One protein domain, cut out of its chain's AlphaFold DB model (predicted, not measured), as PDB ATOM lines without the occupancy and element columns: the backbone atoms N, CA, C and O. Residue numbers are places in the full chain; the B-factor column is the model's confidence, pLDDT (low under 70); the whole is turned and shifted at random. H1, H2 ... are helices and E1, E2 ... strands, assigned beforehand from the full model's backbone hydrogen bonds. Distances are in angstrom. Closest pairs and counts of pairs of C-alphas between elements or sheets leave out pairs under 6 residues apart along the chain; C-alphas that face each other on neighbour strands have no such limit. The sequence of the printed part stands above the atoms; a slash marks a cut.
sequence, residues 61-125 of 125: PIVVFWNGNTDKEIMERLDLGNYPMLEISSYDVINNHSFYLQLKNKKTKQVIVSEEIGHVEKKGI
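This is residues 61 to 125 of the 125 residues of an uncharacterized protein of Aphis craccivora (UniProt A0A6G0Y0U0). One small, twisted and curled sheet of four strands makes the body, and the single short helix H1 sits in the loop between E1 and E2, off to the side of the sheet near edge strand E1. After E4, residues 120 to 125 run on as a tail that adds to the length. The 65 printed residues hold four named strands and one named helix, in the order E1, H1, E2, E3, E4; the sheet's order is E1, E2, E3, E4, mixed, and the class is mostly strand. The whole is loose, with a radius of gyration of the C-alphas of 14.5 A, and elongated, with spans of 47 by 25 by 16 A.

Start at edge strand E1, residues 63 to 66, and look beside it for E2, residues 85 to 92. They are parallel, at 17 degrees, with N 86 and O 63 at 2.9 A and N 88 and O 65 at 2.8 A, within hydrogen-bond range. Between them in the chain comes H1, residues 71 to 77, and E1, H1, E2 form a strand-helix-strand unit, two parallel neighbour strands with a helix between, whose crossover is right-handed. H1 is not on the sheet, but only just, with 4 pairs of C-alphas within 10 A; its closest C-alpha to E1 is that of Asp 71, 7.6 A from that of Phe 65. Every O i to N i+4 pair in H1 is within hydrogen-bond range. Next, E2 forms a hairpin with E3, residues 98 to 105, antiparallel at 166 degrees; N 89 and O 102 are 2.8 A apart. E3 forms a hairpin with edge strand E4, residues 111 to 119, antiparallel at 163 degrees; N 101 and O 115 are 2.8 A apart. E2, E3 and E4 are a meander, each strand the antiparallel neighbour of the one before. H1 is apart from E3 and E4.

Find C-alpha 63 at (-92.502, 47.315, 45.362), where E1 begins; it runs 10.4 A to Trp 66. H1 goes from Asp 71 to Arg 77. E2 starts with C-alpha 85 at (-96.180, 49.931, 47.280) and spans 22.1 A to Asp 92. E3 returns from Ser 98 to Asn 105, 21.7 A, and E4 covers 20.3 A from Val 111 to C-alpha 119 at (-99.548, 33.371, 69.949).

The two C-alphas farthest apart, those of Asn 82 and Ile 125, are 48.1 A from each other. The printed part has no cut and no long link. Mean pLDDT of the printed part is 81.3; look for values under 70 at residues 67 to 73 and 123 to 125.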
ATOM      1  N   PRO A  61     -94.940  46.850  37.761       81.75
ATOM      2  CA  PRO A  61     -94.123  46.410  38.882       81.75
ATOM      3  C   PRO A  61     -94.706  46.927  40.203       81.75
ATOM      4  O   PRO A  61     -95.211  48.049  40.271       81.75
ATOM      5  N   ILE A  62     -94.612  46.108  41.246       83.12
ATOM      6  CA  ILE A  62     -95.013  46.440  42.616       83.12
ATOM      7  C   ILE A  62     -93.765  46.355  43.489       83.12
ATOM      8  O   ILE A  62     -92.978  45.419  43.351       83.12
ATOM      9  N   VAL A  63     -93.581  47.334  44.371       82.69
ATOM     10  CA  VAL A  63     -92.502  47.315  45.362       82.69
ATOM     11  C   VAL A  63     -93.072  46.801  46.679       82.69
ATOM     12  O   VAL A  63     -94.079  47.323  47.156       82.69
ATOM     13  N   VAL A  64     -92.450  45.768  47.244       84.88
ATOM     14  CA  VAL A  64     -92.871  45.153  48.509       84.88
ATOM     15  C   VAL A  64     -91.782  45.373  49.552       84.88
ATOM     16  O   VAL A  64     -90.611  45.110  49.281       84.88
ATOM     17  N   PHE A  65     -92.176  45.850  50.729       82.31
ATOM     18  CA  PHE A  65     -91.304  46.100  51.876       82.31
ATOM     19  C   PHE A  65     -91.627  45.138  53.009       82.31
ATOM     20  O   PHE A  65     -92.760  44.670  53.112       82.31
ATOM     21  N   TRP A  66     -90.654  44.883  53.879       80.38
ATOM     22  CA  TRP A  66     -90.835  44.090  55.089       80.38
ATOM     23  C   TRP A  66     -90.470  44.947  56.298       80.38
ATOM     24  O   TRP A  66     -89.303  45.287  56.439       80.38
ATOM     25  N   ASN A  67     -91.456  45.269  57.144       65.50
ATOM     26  CA  ASN A  67     -91.339  46.044  58.388       65.50
ATOM     27  C   ASN A  67     -90.331  47.217  58.327       65.50
ATOM     28  O   ASN A  67     -89.155  47.045  58.642       65.50
ATOM     29  N   GLY A  68     -90.792  48.441  58.035       60.69
ATOM     30  CA  GLY A  68     -89.897  49.602  58.052       60.69
ATOM     31  C   GLY A  68     -90.565  50.974  57.925       60.69
ATOM     32  O   GLY A  68     -91.274  51.284  56.962       60.69
ATOM     33  N   ASN A  69     -90.282  51.856  58.890       56.50
ATOM     34  CA  ASN A  69     -90.528  53.299  58.757       56.50
ATOM     35  C   ASN A  69     -89.415  53.978  57.928       56.50
ATOM     36  O   ASN A  69     -89.678  54.917  57.178       56.50
ATOM     37  N   THR A  70     -88.196  53.428  57.995       56.34
ATOM     38  CA  THR A  70     -86.979  53.859  57.279       56.34
ATOM     39  C   THR A  70     -87.109  53.784  55.751       56.34
ATOM     40  O   THR A  70     -86.367  54.440  55.022       56.34
ATOM     41  N   ASP A  71     -88.097  53.046  55.242       64.50
ATOM     42  CA  ASP A  71     -88.261  52.802  53.809       64.50
ATOM     43  C   ASP A  71     -88.742  54.035  53.035       64.50
ATOM     44  O   ASP A  71     -88.412  54.187  51.861       64.50
ATOM     45  N   LYS A  72     -89.490  54.954  53.665       67.50
ATOM     46  CA  LYS A  72     -90.104  56.080  52.939       67.50
ATOM     47  C   LYS A  72     -89.058  57.035  52.356       67.50
ATOM     48  O   LYS A  72     -89.124  57.362  51.174       67.50
ATOM     49  N   GLU A  73     -88.083  57.442  53.164       68.50
ATOM     50  CA  GLU A  73     -87.045  58.388  52.743       68.50
ATOM     51  C   GLU A  73     -86.121  57.772  51.682       68.50
ATOM     52  O   GLU A  73     -85.763  58.417  50.695       68.50
ATOM     53  N   ILE A  74     -85.796  56.485  51.827       73.75
ATOM     54  CA  ILE A  74     -85.034  55.742  50.820       73.75
ATOM     55  C   ILE A  74     -85.819  55.704  49.498       73.75
ATOM     56  O   ILE A  74     -85.235  55.900  48.436       73.75
ATOM     57  N   MET A  75     -87.142  55.516  49.532       74.44
ATOM     58  CA  MET A  75     -87.966  55.490  48.316       74.44
ATOM     59  C   MET A  75     -88.049  56.838  47.604       74.44
ATOM     60  O   MET A  75     -88.033  56.870  46.370       74.44
ATOM     61  N   GLU A  76     -88.123  57.934  48.355       74.44
ATOM     62  CA  GLU A  76     -88.067  59.290  47.802       74.44
ATOM     63  C   GLU A  76     -86.711  59.537  47.133       74.44
ATOM     64  O   GLU A  76     -86.661  59.925  45.965       74.44
ATOM     65  N   ARG A  77     -85.607  59.185  47.807       74.06
ATOM     66  CA  ARG A  77     -84.246  59.295  47.251       74.06
ATOM     67  C   ARG A  77     -84.030  58.426  46.009       74.06
ATOM     68  O   ARG A  77     -83.240  58.788  45.138       74.06
ATOM     69  N   LEU A  78     -84.712  57.285  45.911       74.81
ATOM     70  CA  LEU A  78     -84.625  56.383  44.759       74.81
ATOM     71  C   LEU A  78     -85.610  56.727  43.625       74.81
ATOM     72  O   LEU A  78     -85.574  56.064  42.583       74.81
ATOM     73  N   ASP A  79     -86.454  57.752  43.798       76.88
ATOM     74  CA  ASP A  79     -87.504  58.150  42.848       76.88
ATOM     75  C   ASP A  79     -88.448  56.977  42.507       76.88
ATOM     76  O   ASP A  79     -88.741  56.656  41.351       76.88
ATOM     77  N   LEU A  80     -88.877  56.268  43.555       77.56
ATOM     78  CA  LEU A  80     -89.777  55.114  43.459       77.56
ATOM     79  C   LEU A  80     -91.203  55.431  43.919       77.56
ATOM     80  O   LEU A  80     -92.078  54.573  43.818       77.56
ATOM     81  N   GLY A  81     -91.472  56.665  44.357       74.56
ATOM     82  CA  GLY A  81     -92.758  57.103  44.917       74.56
ATOM     83  C   GLY A  81     -93.984  56.868  44.023       74.56
ATOM     84  O   GLY A  81     -95.102  56.756  44.528       74.56
ATOM     85  N   ASN A  82     -93.794  56.740  42.709       79.50
ATOM     86  CA  ASN A  82     -94.877  56.561  41.738       79.50
ATOM     87  C   ASN A  82     -95.309  55.102  41.530       79.50
ATOM     88  O   ASN A  82     -96.332  54.858  40.894       79.50
ATOM     89  N   TYR A  83     -94.576  54.130  42.073       82.56
ATOM     90  CA  TYR A  83     -94.945  52.721  41.955       82.56
ATOM     91  C   TYR A  83     -95.956  52.310  43.039       82.56
ATOM     92  O   TYR A  83     -95.957  52.885  44.132       82.56
ATOM     93  N   PRO A  84     -96.833  51.321  42.772       85.81
ATOM     94  CA  PRO A  84     -97.616  50.671  43.817       85.81
ATOM     95  C   PRO A  84     -96.692  50.063  44.875       85.81
ATOM     96  O   PRO A  84     -95.714  49.388  44.542       85.81
ATOM     97  N   MET A  85     -97.012  50.312  46.142       86.44
ATOM     98  CA  MET A  85     -96.180  49.931  47.280       86.44
ATOM     99  C   MET A  85     -96.981  49.120  48.283       86.44
ATOM    100  O   MET A  85     -98.020  49.583  48.768       86.44
ATOM    101  N   LEU A  86     -96.461  47.946  48.619       89.06
ATOM    102  CA  LEU A  86     -97.025  47.067  49.628       89.06
ATOM    103  C   LEU A  86     -96.053  46.900  50.793       89.06
ATOM    104  O   LEU A  86     -94.845  46.854  50.605       89.06
ATOM    105  N   GLU A  87     -96.592  46.808  51.995       89.19
ATOM    106  CA  GLU A  87     -95.853  46.621  53.235       89.19
ATOM    107  C   GLU A  87     -96.304  45.316  53.870       89.19
ATOM    108  O   GLU A  87     -97.478  45.154  54.198       89.19
ATOM    109  N   ILE A  88     -95.366  44.388  54.014       90.75
ATOM    110  CA  ILE A  88     -95.505  43.228  54.877       90.75
ATOM    111  C   ILE A  88     -95.116  43.684  56.274       90.75
ATOM    112  O   ILE A  88     -94.028  44.221  56.484       90.75
ATOM    113  N   SER A  89     -96.013  43.472  57.223       88.25
ATOM    114  CA  SER A  89     -95.780  43.778  58.624       88.25
ATOM    115  C   SER A  89     -96.149  42.598  59.499       88.25
ATOM    116  O   SER A  89     -97.070  41.857  59.171       88.25
ATOM    117  N   SER A  90     -95.404  42.415  60.584       86.88
ATOM    118  CA  SER A  90     -95.651  41.365  61.570       86.88
ATOM    119  C   SER A  90     -95.635  41.987  62.954       86.88
ATOM    120  O   SER A  90     -94.593  42.493  63.379       86.88
ATOM    121  N   TYR A  91     -96.798  42.025  63.599       83.31
ATOM    122  CA  TYR A  91     -96.957  42.547  64.953       83.31
ATOM    123  C   TYR A  91     -98.271  42.074  65.586       83.31
ATOM    124  O   TYR A  91     -99.168  41.576  64.902       83.31
ATOM    125  N   ASP A  92     -98.366  42.229  66.907       84.56
ATOM    126  CA  ASP A  92     -99.598  42.022  67.665       84.56
ATOM    127  C   ASP A  92    -100.550  43.201  67.431       84.56
ATOM    128  O   ASP A  92    -100.266  44.341  67.798       84.56
ATOM    129  N   VAL A  93    -101.657  42.933  66.744       77.38
ATOM    130  CA  VAL A  93    -102.601  43.966  66.295       77.38
ATOM    131  C   VAL A  93    -103.552  44.383  67.415       77.38
ATOM    132  O   VAL A  93    -104.028  45.517  67.415       77.38
ATOM    133  N   ILE A  94    -103.842  43.473  68.348       83.38
ATOM    134  CA  ILE A  94    -104.920  43.610  69.339       83.38
ATOM    135  C   ILE A  94    -104.376  43.651  70.774       83.38
ATOM    136  O   ILE A  94    -105.154  43.698  71.725       83.38
ATOM    137  N   ASN A  95    -103.048  43.648  70.933       80.88
ATOM    138  CA  ASN A  95    -102.334  43.529  72.205       80.88
ATOM    139  C   ASN A  95    -102.789  42.312  73.022       80.88
ATOM    140  O   ASN A  95    -102.851  42.353  74.251       80.88
ATOM    141  N   ASN A  96    -103.148  41.234  72.327       83.94
ATOM    142  CA  ASN A  96    -103.628  39.991  72.917       83.94
ATOM    143  C   ASN A  96    -102.604  38.864  72.759       83.94
ATOM    144  O   ASN A  96    -102.973  37.693  72.798       83.94
ATOM    145  N   HIS A  97    -101.342  39.220  72.525       84.12
ATOM    146  CA  HIS A  97    -100.221  38.319  72.324       84.12
ATOM    147  C   HIS A  97    -100.317  37.455  71.061       84.12
ATOM    148  O   HIS A  97     -99.498  36.554  70.875       84.12
ATOM    149  N   SER A  98    -101.279  37.738  70.179       88.19
ATOM    150  CA  SER A  98    -101.456  37.040  68.906       88.19
ATOM    151  C   SER A  98    -100.876  37.897  67.789       88.19
ATOM    152  O   SER A  98    -101.281  39.037  67.563       88.19
ATOM    153  N   PHE A  99     -99.884  37.355  67.098       88.56
ATOM    154  CA  PHE A  99     -99.142  38.042  66.057       88.56
ATOM    155  C   PHE A  99     -99.782  37.763  64.707       88.56
ATOM    156  O   PHE A  99    -100.111  36.622  64.381       88.56
ATOM    157  N   TYR A 100     -99.900  38.811  63.901       91.06
ATOM    158  CA  TYR A 100    -100.469  38.724  62.566       91.06
ATOM    159  C   TYR A 100     -99.441  39.136  61.527       91.06
ATOM    160  O   TYR A 100     -98.780  40.165  61.672       91.06
ATOM    161  N   LEU A 101     -99.360  38.368  60.445       91.50
ATOM    162  CA  LEU A 101     -98.679  38.769  59.226       91.50
ATOM    163  C   LEU A 101     -99.676  39.502  58.333       91.50
ATOM    164  O   LEU A 101    -100.666  38.935  57.875       91.50
ATOM    165  N   GLN A 102     -99.412  40.779  58.084       92.25
ATOM    166  CA  GLN A 102    -100.309  41.653  57.344       92.25
ATOM    167  C   GLN A 102     -99.628  42.206  56.102       92.25
ATOM    168  O   GLN A 102     -98.556  42.802  56.197       92.25
ATOM    169  N   LEU A 103    -100.293  42.079  54.954       92.19
ATOM    170  CA  LEU A 103     -99.932  42.764  53.719       92.19
ATOM    171  C   LEU A 103    -100.813  44.002  53.577       92.19
ATOM    172  O   LEU A 103    -102.039  43.896  53.530       92.19
ATOM    173  N   LYS A 104    -100.202  45.180  53.487       91.88
ATOM    174  CA  LYS A 104    -100.913  46.462  53.450       91.88
ATOM    175  C   LYS A 104    -100.483  47.305  52.275       91.88
ATOM    176  O   LYS A 104     -99.335  47.258  51.851       91.88
ATOM    177  N   ASN A 105    -101.368  48.165  51.802       90.06
ATOM    178  CA  ASN A 105    -100.961  49.265  50.947       90.06
ATOM    179  C   ASN A 105    -100.169  50.287  51.782       90.06
ATOM    180  O   ASN A 105    -100.690  50.854  52.743       90.06
ATOM    181  N   LYS A 106     -98.914  50.563  51.408       85.12
ATOM    182  CA  LYS A 106     -98.036  51.464  52.177       85.12
ATOM    183  C   LYS A 106     -98.573  52.898  52.242       85.12
ATOM    184  O   LYS A 106     -98.353  53.569  53.253       85.12
ATOM    185  N   LYS A 107     -99.262  53.356  51.184       82.06
ATOM    186  CA  LYS A 107     -99.806  54.719  51.052       82.06
ATOM    187  C   LYS A 107    -101.132  54.878  51.786       82.06
ATOM    188  O   LYS A 107    -101.270  55.800  52.576       82.06
ATOM    189  N   THR A 108    -102.092  53.990  51.530       88.38
ATOM    190  CA  THR A 108    -103.443  54.104  52.109       88.38
ATOM    191  C   THR A 108    -103.565  53.456  53.482       88.38
ATOM    192  O   THR A 108    -104.572  53.650  54.151       88.38
ATOM    193  N   LYS A 109    -102.568  52.663  53.897       87.31
ATOM    194  CA  LYS A 109    -102.578  51.838  55.117       87.31
ATOM    195  C   LYS A 109    -103.664  50.761  55.152       87.31
ATOM    196  O   LYS A 109    -103.784  50.055  56.149       87.31
ATOM    197  N   GLN A 110    -104.397  50.580  54.054       92.25
ATOM    198  CA  GLN A 110    -105.408  49.539  53.923       92.25
ATOM    199  C   GLN A 110    -104.762  48.154  53.998       92.25
ATOM    200  O   GLN A 110    -103.810  47.868  53.267       92.25
ATOM    201  N   VAL A 111    -105.305  47.296  54.860       92.50
ATOM    202  CA  VAL A 111    -104.930  45.884  54.955       92.50
ATOM    203  C   VAL A 111    -105.572  45.123  53.800       92.50
ATOM    204  O   VAL A 111    -106.772  45.239  53.569       92.50
ATOM    205  N   ILE A 112    -104.755  44.385  53.055       94.06
ATOM    206  CA  ILE A 112    -105.178  43.543  51.931       94.06
ATOM    207  C   ILE A 112    -105.388  42.112  52.422       94.06
ATOM    208  O   ILE A 112    -106.391  41.490  52.101       94.06
ATOM    209  N   VAL A 113    -104.434  41.611  53.209       93.81
ATOM    210  CA  VAL A 113    -104.457  40.278  53.822       93.81
ATOM    211  C   VAL A 113    -103.924  40.397  55.244       93.81
ATOM    212  O   VAL A 113    -103.008  41.186  55.494       93.81
ATOM    213  N   SER A 114    -104.503  39.626  56.160       93.25
ATOM    214  CA  SER A 114    -104.070  39.509  57.550       93.25
ATOM    215  C   SER A 114    -104.264  38.071  57.998       93.25
ATOM    216  O   SER A 114    -105.400  37.626  58.098       93.25
ATOM    217  N   GLU A 115    -103.168  37.383  58.290       93.38
ATOM    218  CA  GLU A 115    -103.177  35.996  58.755       93.38
ATOM    219  C   GLU A 115    -102.534  35.919  60.136       93.38
ATOM    220  O   GLU A 115    -101.500  36.549  60.375       93.38
ATOM    221  N   GLU A 116    -103.140  35.163  61.047       92.50
ATOM    222  CA  GLU A 116    -102.538  34.884  62.348       92.50
ATOM    223  C   GLU A 116    -101.355  33.927  62.164       92.50
ATOM    224  O   GLU A 116    -101.472  32.889  61.514       92.50
ATOM    225  N   ILE A 117    -100.198  34.285  62.718       92.06
ATOM    226  CA  ILE A 117     -98.964  33.491  62.600       92.06
ATOM    227  C   ILE A 117     -98.520  32.863  63.918       92.06
ATOM    228  O   ILE A 117     -97.582  32.068  63.928       92.06
ATOM    229  N   GLY A 118     -99.174  33.200  65.027       88.94
ATOM    230  CA  GLY A 118     -98.943  32.541  66.301       88.94
ATOM    231  C   GLY A 118     -99.258  33.411  67.504       88.94
ATOM    232  O   GLY A 118     -99.448  34.619  67.401       88.94
ATOM    233  N   HIS A 119     -99.249  32.767  68.664       89.38
ATOM    234  CA  HIS A 119     -99.548  33.371  69.949       89.38
ATOM    235  C   HIS A 119     -98.363  33.189  70.902       89.38
ATOM    236  O   HIS A 119     -97.781  32.103  70.968       89.38
ATOM    237  N   VAL A 120     -97.988  34.239  71.636       84.38
ATOM    238  CA  VAL A 120     -96.867  34.202  72.588       84.38
ATOM    239  C   VAL A 120     -97.351  34.515  73.995       84.38
ATOM    240  O   VAL A 120     -97.427  35.673  74.406       84.38
ATOM    241  N   GLU A 121     -97.571  33.482  74.799       80.06
ATOM    242  CA  GLU A 121     -97.783  33.668  76.232       80.06
ATOM    243  C   GLU A 121     -96.480  34.123  76.897       80.06
ATOM    244  O   GLU A 121     -95.549  33.346  77.129       80.06
ATOM    245  N   LYS A 122     -96.398  35.415  77.217       70.75
ATOM    246  CA  LYS A 122     -95.263  35.950  77.961       70.75
ATOM    247  C   LYS A 122     -95.503  35.664  79.442       70.75
ATOM    248  O   LYS A 122     -96.196  36.419  80.117       70.75
ATOM    249  N   LYS A 123     -94.945  34.567  79.956       63.75
ATOM    250  CA  LYS A 123     -94.842  34.364  81.407       63.75
ATOM    251  C   LYS A 123     -93.864  35.406  81.942       63.75
ATOM    252  O   LYS A 123     -92.690  35.381  81.581       63.75
ATOM    253  N   GLY A 124     -94.368  36.370  82.712       60.78
ATOM    254  CA  GLY A 124     -93.516  37.328  83.411       60.78
ATOM    255  C   GLY A 124     -92.536  36.574  84.309       60.78
ATOM    256  O   GLY A 124     -92.956  35.673  85.035       60.78
ATOM    257  N   ILE A 125     -91.250  36.907  84.196       44.81
ATOM    258  CA  ILE A 125     -90.234  36.594  85.207       44.81
ATOM    259  C   ILE A 125     -90.231  37.756  86.192       44.81
ATOM    260  O   ILE A 125     -90.256  38.908  85.697       44.81
TER     261      ILE A 125